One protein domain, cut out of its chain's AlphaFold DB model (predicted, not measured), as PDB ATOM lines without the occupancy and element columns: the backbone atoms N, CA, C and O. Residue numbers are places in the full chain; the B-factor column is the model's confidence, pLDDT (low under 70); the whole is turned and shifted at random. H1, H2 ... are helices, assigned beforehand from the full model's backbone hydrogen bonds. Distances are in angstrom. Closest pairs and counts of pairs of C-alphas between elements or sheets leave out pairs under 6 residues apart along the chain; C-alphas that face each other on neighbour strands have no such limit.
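This is residues 16 to 96 of the 105 residues of an uncharacterized protein of Providencia stuartii (UniProt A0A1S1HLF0). A long helix, H1, is crossed at residues 18 to 23 by H3, the first half of a helical hairpin in which H4 folds back beside H3, with H5 and the short H6 near H1's beginning. Beyond the other end of H1, past residue 31, a short link leads into H2, and residues 34 to 40, of which 38 to 40 belong to H2, stick out. The 81 printed residues include six named helices, H1 to H6 in order, and no named strand: all helix. The whole is compact, with a radius of gyration of the C-alphas of 13.4 A and spans of 37 by 27 by 21 A.

H1, residues 16 to 31, touches H3, residues 49 to 62, with residues 18 to 23 alone; they are only just about perpendicular at 71 degrees, and the closest C-alphas, of Ala 22 and Ala 56, are 5.0 A apart. H2, residues 38 to 44, touches no helix. H3 and H4, residues 68 to 77, form a hairpin at a shallow tilt of 18 degrees, opposite ways; their closest C-alphas, of Ser 57 and Ala 72, are 4.5 A apart. H1 and H4 are near each other, with 6 pairs of C-alphas within 10 A. H5, residues 82 to 89, only just touches H1, with 3 pairs of C-alphas within 8 A, the closest those of Pro 16 and Leu 88 at 7.3 A. H6, residues 93 to 96, is close to H1 but not clearly touching: the closest C-alphas, of Tyr 17 and His 96, are 7.0 A apart. Every O i to N i+4 pair is within hydrogen-bond range in H1, H3, H4 and H5; H2 has 0 of 3, beside 2 of 4 O i to N i+3 pairs, and H6 is too short for an i+4 pair.

H1 begins at C-alpha 16 (20.076, 16.578, 33.056) and is 22.8 A long from first to last C-alpha; H3 is 19.7 A and H4 14.5 A. H6 ends at C-alpha 96 (15.524, 17.815, 38.966).

The farthest C-alphas, of Glu 38 and Pro 66, are 38.3 A apart. The printed part has no cut, and no link is long. The model's pLDDT is under 70 at residues 33 to 47 and 92 to 96.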
ATOM      1  N   PRO A  16      20.323  15.407  32.202       87.12
ATOM      2  CA  PRO A  16      20.076  16.578  33.056       87.12
ATOM      3  C   PRO A  16      20.832  16.567  34.386       87.12
ATOM      4  O   PRO A  16      21.445  17.565  34.761       87.12
ATOM      5  N   TYR A  17      20.848  15.422  35.072       85.12
ATOM      6  CA  TYR A  17      21.551  15.269  36.343       85.12
ATOM      7  C   TYR A  17      23.061  15.494  36.197       85.12
ATOM      8  O   TYR A  17      23.656  16.215  36.995       85.12
ATOM      9  N   PHE A  18      23.692  14.935  35.161       87.75
ATOM     10  CA  PHE A  18      25.128  15.123  34.943       87.75
ATOM     11  C   PHE A  18      25.490  16.528  34.446       87.75
ATOM     12  O   PHE A  18      26.574  17.009  34.769       87.75
ATOM     13  N   ILE A  19      24.585  17.210  33.734       90.06
ATOM     14  CA  ILE A  19      24.748  18.630  33.386       90.06
ATOM     15  C   ILE A  19      24.719  19.489  34.658       90.06
ATOM     16  O   ILE A  19      25.637  20.271  34.888       90.06
ATOM     17  N   LEU A  20      23.721  19.294  35.525       87.69
ATOM     18  CA  LEU A  20      23.618  19.999  36.810       87.69
ATOM     19  C   LEU A  20      24.814  19.715  37.722       87.69
ATOM     20  O   LEU A  20      25.372  20.632  38.319       87.69
ATOM     21  N   LYS A  21      25.258  18.456  37.790       86.56
ATOM     22  CA  LYS A  21      26.445  18.066  38.559       86.56
ATOM     23  C   LYS A  21      27.708  18.777  38.063       86.56
ATOM     24  O   LYS A  21      28.525  19.191  38.878       86.56
ATOM     25  N   ALA A  22      27.862  18.934  36.747       89.25
ATOM     26  CA  ALA A  22      28.979  19.671  36.165       89.25
ATOM     27  C   ALA A  22      28.911  21.175  36.478       89.25
ATOM     28  O   ALA A  22      29.935  21.757  36.822       89.25
ATOM     29  N   LEU A  23      27.721  21.783  36.413       87.19
ATOM     30  CA  LEU A  23      27.512  23.190  36.774       87.19
ATOM     31  C   LEU A  23      27.891  23.461  38.237       87.19
ATOM     32  O   LEU A  23      28.656  24.384  38.501       87.19
ATOM     33  N   LEU A  24      27.426  22.620  39.166       85.44
ATOM     34  CA  LEU A  24      27.750  22.737  40.593       85.44
ATOM     35  C   LEU A  24      29.249  22.569  40.866       85.44
ATOM     36  O   LEU A  24      29.814  23.301  41.670       85.44
ATOM     37  N   LEU A  25      29.913  21.639  40.170       85.38
ATOM     38  CA  LEU A  25      31.362  21.470  40.291       85.38
ATOM     39  C   LEU A  25      32.122  22.708  39.798       85.38
ATOM     40  O   LEU A  25      33.108  23.113  40.409       85.38
ATOM     41  N   CYS A  26      31.683  23.312  38.693       82.94
ATOM     42  CA  CYS A  26      32.274  24.550  38.193       82.94
ATOM     43  C   CYS A  26      32.101  25.712  39.180       82.94
ATOM     44  O   CYS A  26      33.049  26.475  39.371       82.94
ATOM     45  N   ASP A  27      30.931  25.827  39.807       81.06
ATOM     46  CA  ASP A  27      30.647  26.836  40.832       81.06
ATOM     47  C   ASP A  27      31.561  26.658  42.057       81.06
ATOM     48  O   ASP A  27      32.289  27.575  42.431       81.06
ATOM     49  N   GLU A  28      31.663  25.431  42.581       79.75
ATOM     50  CA  GLU A  28      32.550  25.094  43.702       79.75
ATOM     51  C   GLU A  28      34.030  25.395  43.395       79.75
ATOM     52  O   GLU A  28      34.774  25.894  44.247       79.75
ATOM     53  N   LEU A  29      34.489  25.109  42.172       76.38
ATOM     54  CA  LEU A  29      35.853  25.433  41.743       76.38
ATOM     55  C   LEU A  29      36.083  26.946  41.655       76.38
ATOM     56  O   LEU A  29      37.176  27.414  41.977       76.38
ATOM     57  N   HIS A  30      35.072  27.706  41.234       74.12
ATOM     58  CA  HIS A  30      35.146  29.159  41.161       74.12
ATOM     59  C   HIS A  30      35.172  29.802  42.556       74.12
ATOM     60  O   HIS A  30      35.945  30.736  42.776       74.12
ATOM     61  N   GLU A  31      34.419  29.270  43.522       75.81
ATOM     62  CA  GLU A  31      34.496  29.688  44.931       75.81
ATOM     63  C   GLU A  31      35.872  29.404  45.548       75.81
ATOM     64  O   GLU A  31      36.374  30.179  46.359       75.81
ATOM     65  N   LYS A  32      36.522  28.314  45.128       73.56
ATOM     66  CA  LYS A  32      37.851  27.901  45.606       73.56
ATOM     67  C   LYS A  32      39.010  28.460  44.780       73.56
ATOM     68  O   LYS A  32      40.143  28.019  44.973       73.56
ATOM     69  N   LYS A  33      38.768  29.420  43.879       66.38
ATOM     70  CA  LYS A  33      39.782  29.959  42.950       66.38
ATOM     71  C   LYS A  33      41.076  30.418  43.632       66.38
ATOM     72  O   LYS A  33      42.141  30.246  43.055       66.38
ATOM     73  N   ASP A  34      40.993  30.916  44.865       65.44
ATOM     74  CA  ASP A  34      42.137  31.423  45.637       65.44
ATOM     75  C   ASP A  34      43.104  30.312  46.104       65.44
ATOM     76  O   ASP A  34      44.215  30.592  46.547       65.44
ATOM     77  N   LEU A  35      42.693  29.041  46.007       65.50
ATOM     78  CA  LEU A  35      43.514  27.864  46.316       65.50
ATOM     79  C   LEU A  35      44.249  27.310  45.086       65.50
ATOM     80  O   LEU A  35      45.091  26.421  45.228       65.50
ATOM     81  N   PHE A  36      43.941  27.813  43.887       59.22
ATOM     82  CA  PHE A  36      44.562  27.388  42.636       59.22
ATOM     83  C   PHE A  36      45.561  28.451  42.156       59.22
ATOM     84  O   PHE A  36      45.314  29.649  42.253       59.22
ATOM     85  N   THR A  37      46.717  28.025  41.640       55.75
ATOM     86  CA  THR A  37      47.719  28.937  41.066       55.75
ATOM     87  C   THR A  37      47.162  29.668  39.836       55.75
ATOM     88  O   THR A  37      46.318  29.131  39.118       55.75
ATOM     89  N   GLU A  38      47.648  30.889  39.569       52.72
ATOM     90  CA  GLU A  38      47.147  31.794  38.511       52.72
ATOM     91  C   GLU A  38      47.024  31.148  37.113       52.72
ATOM     92  O   GLU A  38      46.150  31.526  36.334       52.72
ATOM     93  N   GLU A  39      47.818  30.117  36.805       48.19
ATOM     94  CA  GLU A  39      47.754  29.366  35.538       48.19
ATOM     95  C   GLU A  39      46.445  28.571  35.344       48.19
ATOM     96  O   GLU A  39      46.040  28.328  34.207       48.19
ATOM     97  N   VAL A  40      45.729  28.223  36.419       50.50
ATOM     98  CA  VAL A  40      44.402  27.574  36.356       50.50
ATOM     99  C   VAL A  40      43.287  28.611  36.143       50.50
ATOM    100  O   VAL A  40      42.233  28.306  35.586       50.50
ATOM    101  N   ILE A  41      43.528  29.867  36.534       47.28
ATOM    102  CA  ILE A  41      42.525  30.940  36.587       47.28
ATOM    103  C   ILE A  41      42.292  31.581  35.203       47.28
ATOM    104  O   ILE A  41      41.197  32.064  34.916       47.28
ATOM    105  N   VAL A  42      43.262  31.515  34.284       47.09
ATOM    106  CA  VAL A  42      43.116  32.069  32.918       47.09
ATOM    107  C   VAL A  42      42.119  31.265  32.057       47.09
ATOM    108  O   VAL A  42      41.480  31.822  31.165       47.09
ATOM    109  N   LEU A  43      41.884  29.987  32.379       46.75
ATOM    110  CA  LEU A  43      40.819  29.151  31.794       46.75
ATOM    111  C   LEU A  43      39.416  29.441  32.369       46.75
ATOM    112  O   LEU A  43      38.427  28.941  31.838       46.75
ATOM    113  N   ASN A  44      39.324  30.249  33.431       47.00
ATOM    114  CA  ASN A  44      38.146  30.385  34.295       47.00
ATOM    115  C   ASN A  44      37.300  31.645  34.040       47.00
ATOM    116  O   ASN A  44      36.351  31.897  34.776       47.00
ATOM    117  N   SER A  45      37.603  32.453  33.019       52.78
ATOM    118  CA  SER A  45      36.818  33.676  32.768       52.78
ATOM    119  C   SER A  45      35.416  33.392  32.213       52.78
ATOM    120  O   SER A  45      34.511  34.198  32.405       52.78
ATOM    121  N   THR A  46      35.208  32.236  31.576       60.62
ATOM    122  CA  THR A  46      33.889  31.696  31.217       60.62
ATOM    123  C   THR A  46      33.979  30.177  31.084       60.62
ATOM    124  O   THR A  46      34.777  29.658  30.301       60.62
ATOM    125  N   VAL A  47      33.142  29.434  31.812       69.12
ATOM    126  CA  VAL A  47      32.961  28.002  31.543       69.12
ATOM    127  C   VAL A  47      32.307  27.879  30.170       69.12
ATOM    128  O   VAL A  47      31.119  28.146  30.006       69.12
ATOM    129  N   SER A  48      33.086  27.512  29.153       85.69
ATOM    130  CA  SER A  48      32.518  27.257  27.826       85.69
ATOM    131  C   SER A  48      31.584  26.042  27.865       85.69
ATOM    132  O   SER A  48      31.839  25.077  28.587       85.69
ATOM    133  N   LEU A  49      30.545  26.032  27.025       88.62
ATOM    134  CA  LEU A  49      29.654  24.870  26.878       88.62
ATOM    135  C   LEU A  49      30.420  23.590  26.500       88.62
ATOM    136  O   LEU A  49      30.060  22.491  26.920       88.62
ATOM    137  N   ALA A  50      31.522  23.729  25.756       87.81
ATOM    138  CA  ALA A  50      32.410  22.620  25.421       87.81
ATOM    139  C   ALA A  50      33.124  22.056  26.662       87.81
ATOM    140  O   ALA A  50      33.196  20.839  26.835       87.81
ATOM    141  N   LEU A  51      33.629  22.927  27.542       87.00
ATOM    142  CA  LEU A  51      34.225  22.512  28.811       87.00
ATOM    143  C   LEU A  51      33.176  21.862  29.719       87.00
ATOM    144  O   LEU A  51      33.426  20.781  30.246       87.00
ATOM    145  N   LEU A  52      31.988  22.460  29.827       90.31
ATOM    146  CA  LEU A  52      30.880  21.909  30.605       90.31
ATOM    147  C   LEU A  52      30.485  20.509  30.112       90.31
ATOM    148  O   LEU A  52      30.331  19.592  30.914       90.31
ATOM    149  N   THR A  53      30.403  20.317  28.792       92.62
ATOM    150  CA  THR A  53      30.104  19.016  28.169       92.62
ATOM    151  C   THR A  53      31.154  17.971  28.538       92.62
ATOM    152  O   THR A  53      30.813  16.848  28.911       92.62
ATOM    153  N   ARG A  54      32.440  18.343  28.492       91.69
ATOM    154  CA  ARG A  54      33.537  17.450  28.888       91.69
ATOM    155  C   ARG A  54      33.449  17.068  30.360       91.69
ATOM    156  O   ARG A  54      33.569  15.887  30.673       91.69
ATOM    157  N   ILE A  55      33.206  18.034  31.245       91.12
ATOM    158  CA  ILE A  55      33.069  17.788  32.685       91.12
ATOM    159  C   ILE A  55      31.883  16.859  32.954       91.12
ATOM    160  O   ILE A  55      32.056  15.842  33.619       91.12
ATOM    161  N   ALA A  56      30.708  17.140  32.382       91.75
ATOM    162  CA  ALA A  56      29.520  16.300  32.534       91.75
ATOM    163  C   ALA A  56      29.775  14.858  32.065       91.75
ATOM    164  O   ALA A  56      29.429  13.904  32.764       91.75
ATOM    165  N   SER A  57      30.445  14.691  30.919       93.62
ATOM    166  CA  SER A  57      30.813  13.373  30.396       93.62
ATOM    167  C   SER A  57      31.790  12.647  31.322       93.62
ATOM    168  O   SER A  57      31.618  11.455  31.575       93.62
ATOM    169  N   SER A  58      32.797  13.342  31.860       92.75
ATOM    170  CA  SER A  58      33.732  12.766  32.830       92.75
ATOM    171  C   SER A  58      33.033  12.375  34.132       92.75
ATOM    172  O   SER A  58      33.298  11.297  34.663       92.75
ATOM    173  N   CYS A  59      32.099  13.193  34.627       90.25
ATOM    174  CA  CYS A  59      31.289  12.874  35.800       90.25
ATOM    175  C   CYS A  59      30.405  11.640  35.578       90.25
ATOM    176  O   CYS A  59      30.236  10.852  36.511       90.25
ATOM    177  N   ALA A  60      29.858  11.465  34.370       90.81
ATOM    178  CA  ALA A  60      29.106  10.270  34.001       90.81
ATOM    179  C   ALA A  60      29.994   9.026  34.069       90.81
ATOM    180  O   ALA A  60      29.694   8.119  34.843       90.81
ATOM    181  N   LEU A  61      31.130   9.021  33.366       91.19
ATOM    182  CA  LEU A  61      32.062   7.886  33.340       91.19
ATOM    183  C   LEU A  61      32.607   7.527  34.732       91.19
ATOM    184  O   LEU A  61      32.684   6.352  35.080       91.19
ATOM    185  N   ALA A  62      32.925   8.526  35.559       88.38
ATOM    186  CA  ALA A  62      33.442   8.313  36.911       88.38
ATOM    187  C   ALA A  62      32.389   7.796  37.910       88.38
ATOM    188  O   ALA A  62      32.746   7.390  39.013       88.38
ATOM    189  N   SER A  63      31.096   7.817  37.563       84.81
ATOM    190  CA  SER A  63      30.024   7.401  38.478       84.81
ATOM    191  C   SER A  63      29.950   5.888  38.711       84.81
ATOM    192  O   SER A  63      29.375   5.466  39.710       84.81
ATOM    193  N   GLY A  64      30.489   5.072  37.796       79.00
ATOM    194  CA  GLY A  64      30.435   3.607  37.885       79.00
ATOM    195  C   GLY A  64      29.032   2.993  37.743       79.00
ATOM    196  O   GLY A  64      28.861   1.805  38.010       79.00
ATOM    197  N   PHE A  65      28.017   3.768  37.339       80.81
ATOM    198  CA  PHE A  65      26.642   3.279  37.187       80.81
ATOM    199  C   PHE A  65      26.453   2.476  35.876       80.81
ATOM    200  O   PHE A  65      27.043   2.855  34.862       80.81
ATOM    201  N   PRO A  66      25.575   1.443  35.825       75.56
ATOM    202  CA  PRO A  66      25.394   0.563  34.659       75.56
ATOM    203  C   PRO A  66      25.029   1.210  33.309       75.56
ATOM    204  O   PRO A  66      25.064   0.516  32.303       75.56
ATOM    205  N   ASN A  67      24.719   2.513  33.253       79.50
ATOM    206  CA  ASN A  67      24.453   3.260  32.008       79.50
ATOM    207  C   ASN A  67      25.340   4.510  31.830       79.50
ATOM    208  O   ASN A  67      25.041   5.364  30.994       79.50
ATOM    209  N   ALA A  68      26.407   4.649  32.619       85.56
ATOM    210  CA  ALA A  68      27.309   5.801  32.579       85.56
ATOM    211  C   ALA A  68      27.873   6.072  31.173       85.56
ATOM    212  O   ALA A  68      27.906   7.220  30.728       85.56
ATOM    213  N   GLU A  69      28.263   5.012  30.464       89.31
ATOM    214  CA  GLU A  69      28.824   5.086  29.110       89.31
ATOM    215  C   GLU A  69      27.816   5.639  28.100       89.31
ATOM    216  O   GLU A  69      28.155   6.530  27.329       89.31
ATOM    217  N   SER A  70      26.553   5.201  28.168       90.88
ATOM    218  CA  SER A  70      25.498   5.713  27.285       90.88
ATOM    219  C   SER A  70      25.262   7.208  27.499       90.88
ATOM    220  O   SER A  70      25.105   7.952  26.536       90.88
ATOM    221  N   ILE A  71      25.274   7.687  28.746       89.94
ATOM    222  CA  ILE A  71      25.121   9.122  29.021       89.94
ATOM    223  C   ILE A  71      26.327   9.923  28.515       89.94
ATOM    224  O   ILE A  71      26.152  10.998  27.943       89.94
ATOM    225  N   ALA A  72      27.543   9.404  28.695       91.12
ATOM    226  CA  ALA A  72      28.753  10.030  28.170       91.12
ATOM    227  C   ALA A  72      28.727  10.119  26.633       91.12
ATOM    228  O   ALA A  72      29.027  11.170  26.069       91.12
ATOM    229  N   GLU A  73      28.287   9.056  25.960       91.94
ATOM    230  CA  GLU A  73      28.115   9.015  24.506       91.94
ATOM    231  C   GLU A  73      27.054  10.020  24.025       91.94
ATOM    232  O   GLU A  73      27.284  10.754  23.062       91.94
ATOM    233  N   GLN A  74      25.933  10.156  24.741       92.56
ATOM    234  CA  GLN A  74      24.937  11.198  24.459       92.56
ATOM    235  C   GLN A  74      25.517  12.609  24.592       92.56
ATOM    236  O   GLN A  74      25.222  13.473  23.772       92.56
ATOM    237  N   LEU A  75      26.324  12.871  25.624       91.81
ATOM    238  CA  LEU A  75      26.991  14.164  25.824       91.81
ATOM    239  C   LEU A  75      28.030  14.450  24.734       91.81
ATOM    240  O   LEU A  75      28.212  15.603  24.355       91.81
ATOM    241  N   TYR A  76      28.668  13.411  24.199       89.56
ATOM    242  CA  TYR A  76      29.602  13.535  23.089       89.56
ATOM    243  C   TYR A  76      28.899  13.857  21.760       89.56
ATOM    244  O   TYR A  76      29.297  14.793  21.066       89.56
ATOM    245  N   HIS A  77      27.846  13.113  21.407       91.81
ATOM    246  CA  HIS A  77      27.122  13.305  20.143       91.81
ATOM    247  C   HIS A  77      26.190  14.515  20.144       91.81
ATOM    248  O   HIS A  77      25.992  15.143  19.102       91.81
ATOM    249  N   TRP A  78      25.640  14.854  21.306       92.81
ATOM    250  CA  TRP A  78      24.788  16.016  21.511       92.81
ATOM    251  C   TRP A  78      25.415  16.895  22.594       92.81
ATOM    252  O   TRP A  78      25.092  16.735  23.773       92.81
ATOM    253  N   PRO A  79      26.338  17.806  22.236       92.19
ATOM    254  CA  PRO A  79      26.939  18.726  23.195       92.19
ATOM    255  C   PRO A  79      25.891  19.585  23.900       92.19
ATOM    256  O   PRO A  79      24.822  19.846  23.350       92.19
ATOM    257  N   ILE A  80      26.203  20.028  25.117       93.81
ATOM    258  CA  ILE A  80      25.296  20.853  25.919       93.81
ATOM    259  C   ILE A  80      25.065  22.192  25.219       93.81
ATOM    260  O   ILE A  80      26.012  22.872  24.814       93.81
ATOM    261  N   THR A  81      23.802  22.587  25.119       92.19
ATOM    262  CA  THR A  81      23.387  23.886  24.585       92.19
ATOM    263  C   THR A  81      23.093  24.894  25.695       92.19
ATOM    264  O   THR A  81      22.807  24.522  26.832       92.19
ATOM    265  N   LEU A  82      23.123  26.191  25.365       90.81
ATOM    266  CA  LEU A  82      22.711  27.236  26.309       90.81
ATOM    267  C   LEU A  82      21.236  27.083  26.703       90.81
ATOM    268  O   LEU A  82      20.909  27.233  27.870       90.81
ATOM    269  N   GLN A  83      20.376  26.700  25.754       91.56
ATOM    270  CA  GLN A  83      18.960  26.451  26.019       91.56
ATOM    271  C   GLN A  83      18.759  25.356  27.075       91.56
ATOM    272  O   GLN A  83      17.970  25.543  27.993       91.56
ATOM    273  N   GLU A  84      19.487  24.237  26.980       88.94
ATOM    274  CA  GLU A  84      19.430  23.186  28.007       88.94
ATOM    275  C   GLU A  84      19.855  23.721  29.377       88.94
ATOM    276  O   GLU A  84      19.221  23.404  30.379       88.94
ATOM    277  N   VAL A  85      20.911  24.537  29.438       89.44
ATOM    278  CA  VAL A  85      21.357  25.147  30.699       89.44
ATOM    279  C   VAL A  85      20.279  26.070  31.261       89.44
ATOM    280  O   VAL A  85      19.932  25.940  32.433       89.44
ATOM    281  N   ASP A  86      19.707  26.946  30.441       88.75
ATOM    282  CA  ASP A  86      18.656  27.871  30.862       88.75
ATOM    283  C   ASP A  86      17.424  27.110  31.370       88.75
ATOM    284  O   ASP A  86      16.919  27.395  32.452       88.75
ATOM    285  N   GLU A  87      16.972  26.078  30.654       86.94
ATOM    286  CA  GLU A  87      15.847  25.233  31.073       86.94
ATOM    287  C   GLU A  87      16.101  24.536  32.417       86.94
ATOM    288  O   GLU A  87      15.186  24.420  33.241       86.94
ATOM    289  N   LEU A  88      17.338  24.095  32.660       86.00
ATOM    290  CA  LEU A  88      17.738  23.487  33.927       86.00
ATOM    291  C   LEU A  88      17.777  24.521  35.058       86.00
ATOM    292  O   LEU A  88      17.272  24.244  36.144       86.00
ATOM    293  N   MET A  89      18.316  25.712  34.807       82.44
ATOM    294  CA  MET A  89      18.444  26.782  35.804       82.44
ATOM    295  C   MET A  89      17.110  27.463  36.135       82.44
ATOM    296  O   MET A  89      16.946  28.004  37.227       82.44
ATOM    297  N   MET A  90      16.134  27.412  35.225       83.88
ATOM    298  CA  MET A  90      14.789  27.965  35.425       83.88
ATOM    299  C   MET A  90      13.932  27.165  36.414       83.88
ATOM    300  O   MET A  90      12.838  27.611  36.769       83.88
ATOM    301  N   ARG A  91      14.398  25.995  36.864       74.50
ATOM    302  CA  ARG A  91      13.700  25.163  37.848       74.50
ATOM    303  C   ARG A  91      14.543  24.994  39.111       74.50
ATOM    304  O   ARG A  91      15.755  24.803  39.010       74.50
ATOM    305  N   PRO A  92      13.927  25.006  40.304       67.06
ATOM    306  CA  PRO A  92      14.620  24.672  41.541       67.06
ATOM    307  C   PRO A  92      15.297  23.299  41.449       67.06
ATOM    308  O   PRO A  92      14.719  22.350  40.919       67.06
ATOM    309  N   LEU A  93      16.488  23.161  42.040       65.19
ATOM    310  CA  LEU A  93      17.248  21.903  42.059       65.19
ATOM    311  C   LEU A  93      16.404  20.707  42.548       65.19
ATOM    312  O   LEU A  93      16.539  19.597  42.038       65.19
ATOM    313  N   SER A  94      15.479  20.944  43.485       62.75
ATOM    314  CA  SER A  94      14.542  19.944  44.014       62.75
ATOM    315  C   SER A  94      13.649  19.294  42.952       62.75
ATOM    316  O   SER A  94      13.244  18.147  43.128       62.75
ATOM    317  N   GLU A  95      13.346  19.990  41.853       64.38
ATOM    318  CA  GLU A  95      12.530  19.457  40.754       64.38
ATOM    319  C   GLU A  95      13.320  18.510  39.842       64.38
ATOM    320  O   GLU A  95      12.748  17.585  39.265       64.38
ATOM    321  N   HIS A  96      14.639  18.686  39.751       63.44
ATOM    322  CA  HIS A  96      15.524  17.815  38.966       63.44
ATOM    323  C   HIS A  96      15.969  16.572  39.728       63.44
ATOM    324  O   HIS A  96      16.293  15.551  39.126       63.44
TER     325      HIS A  96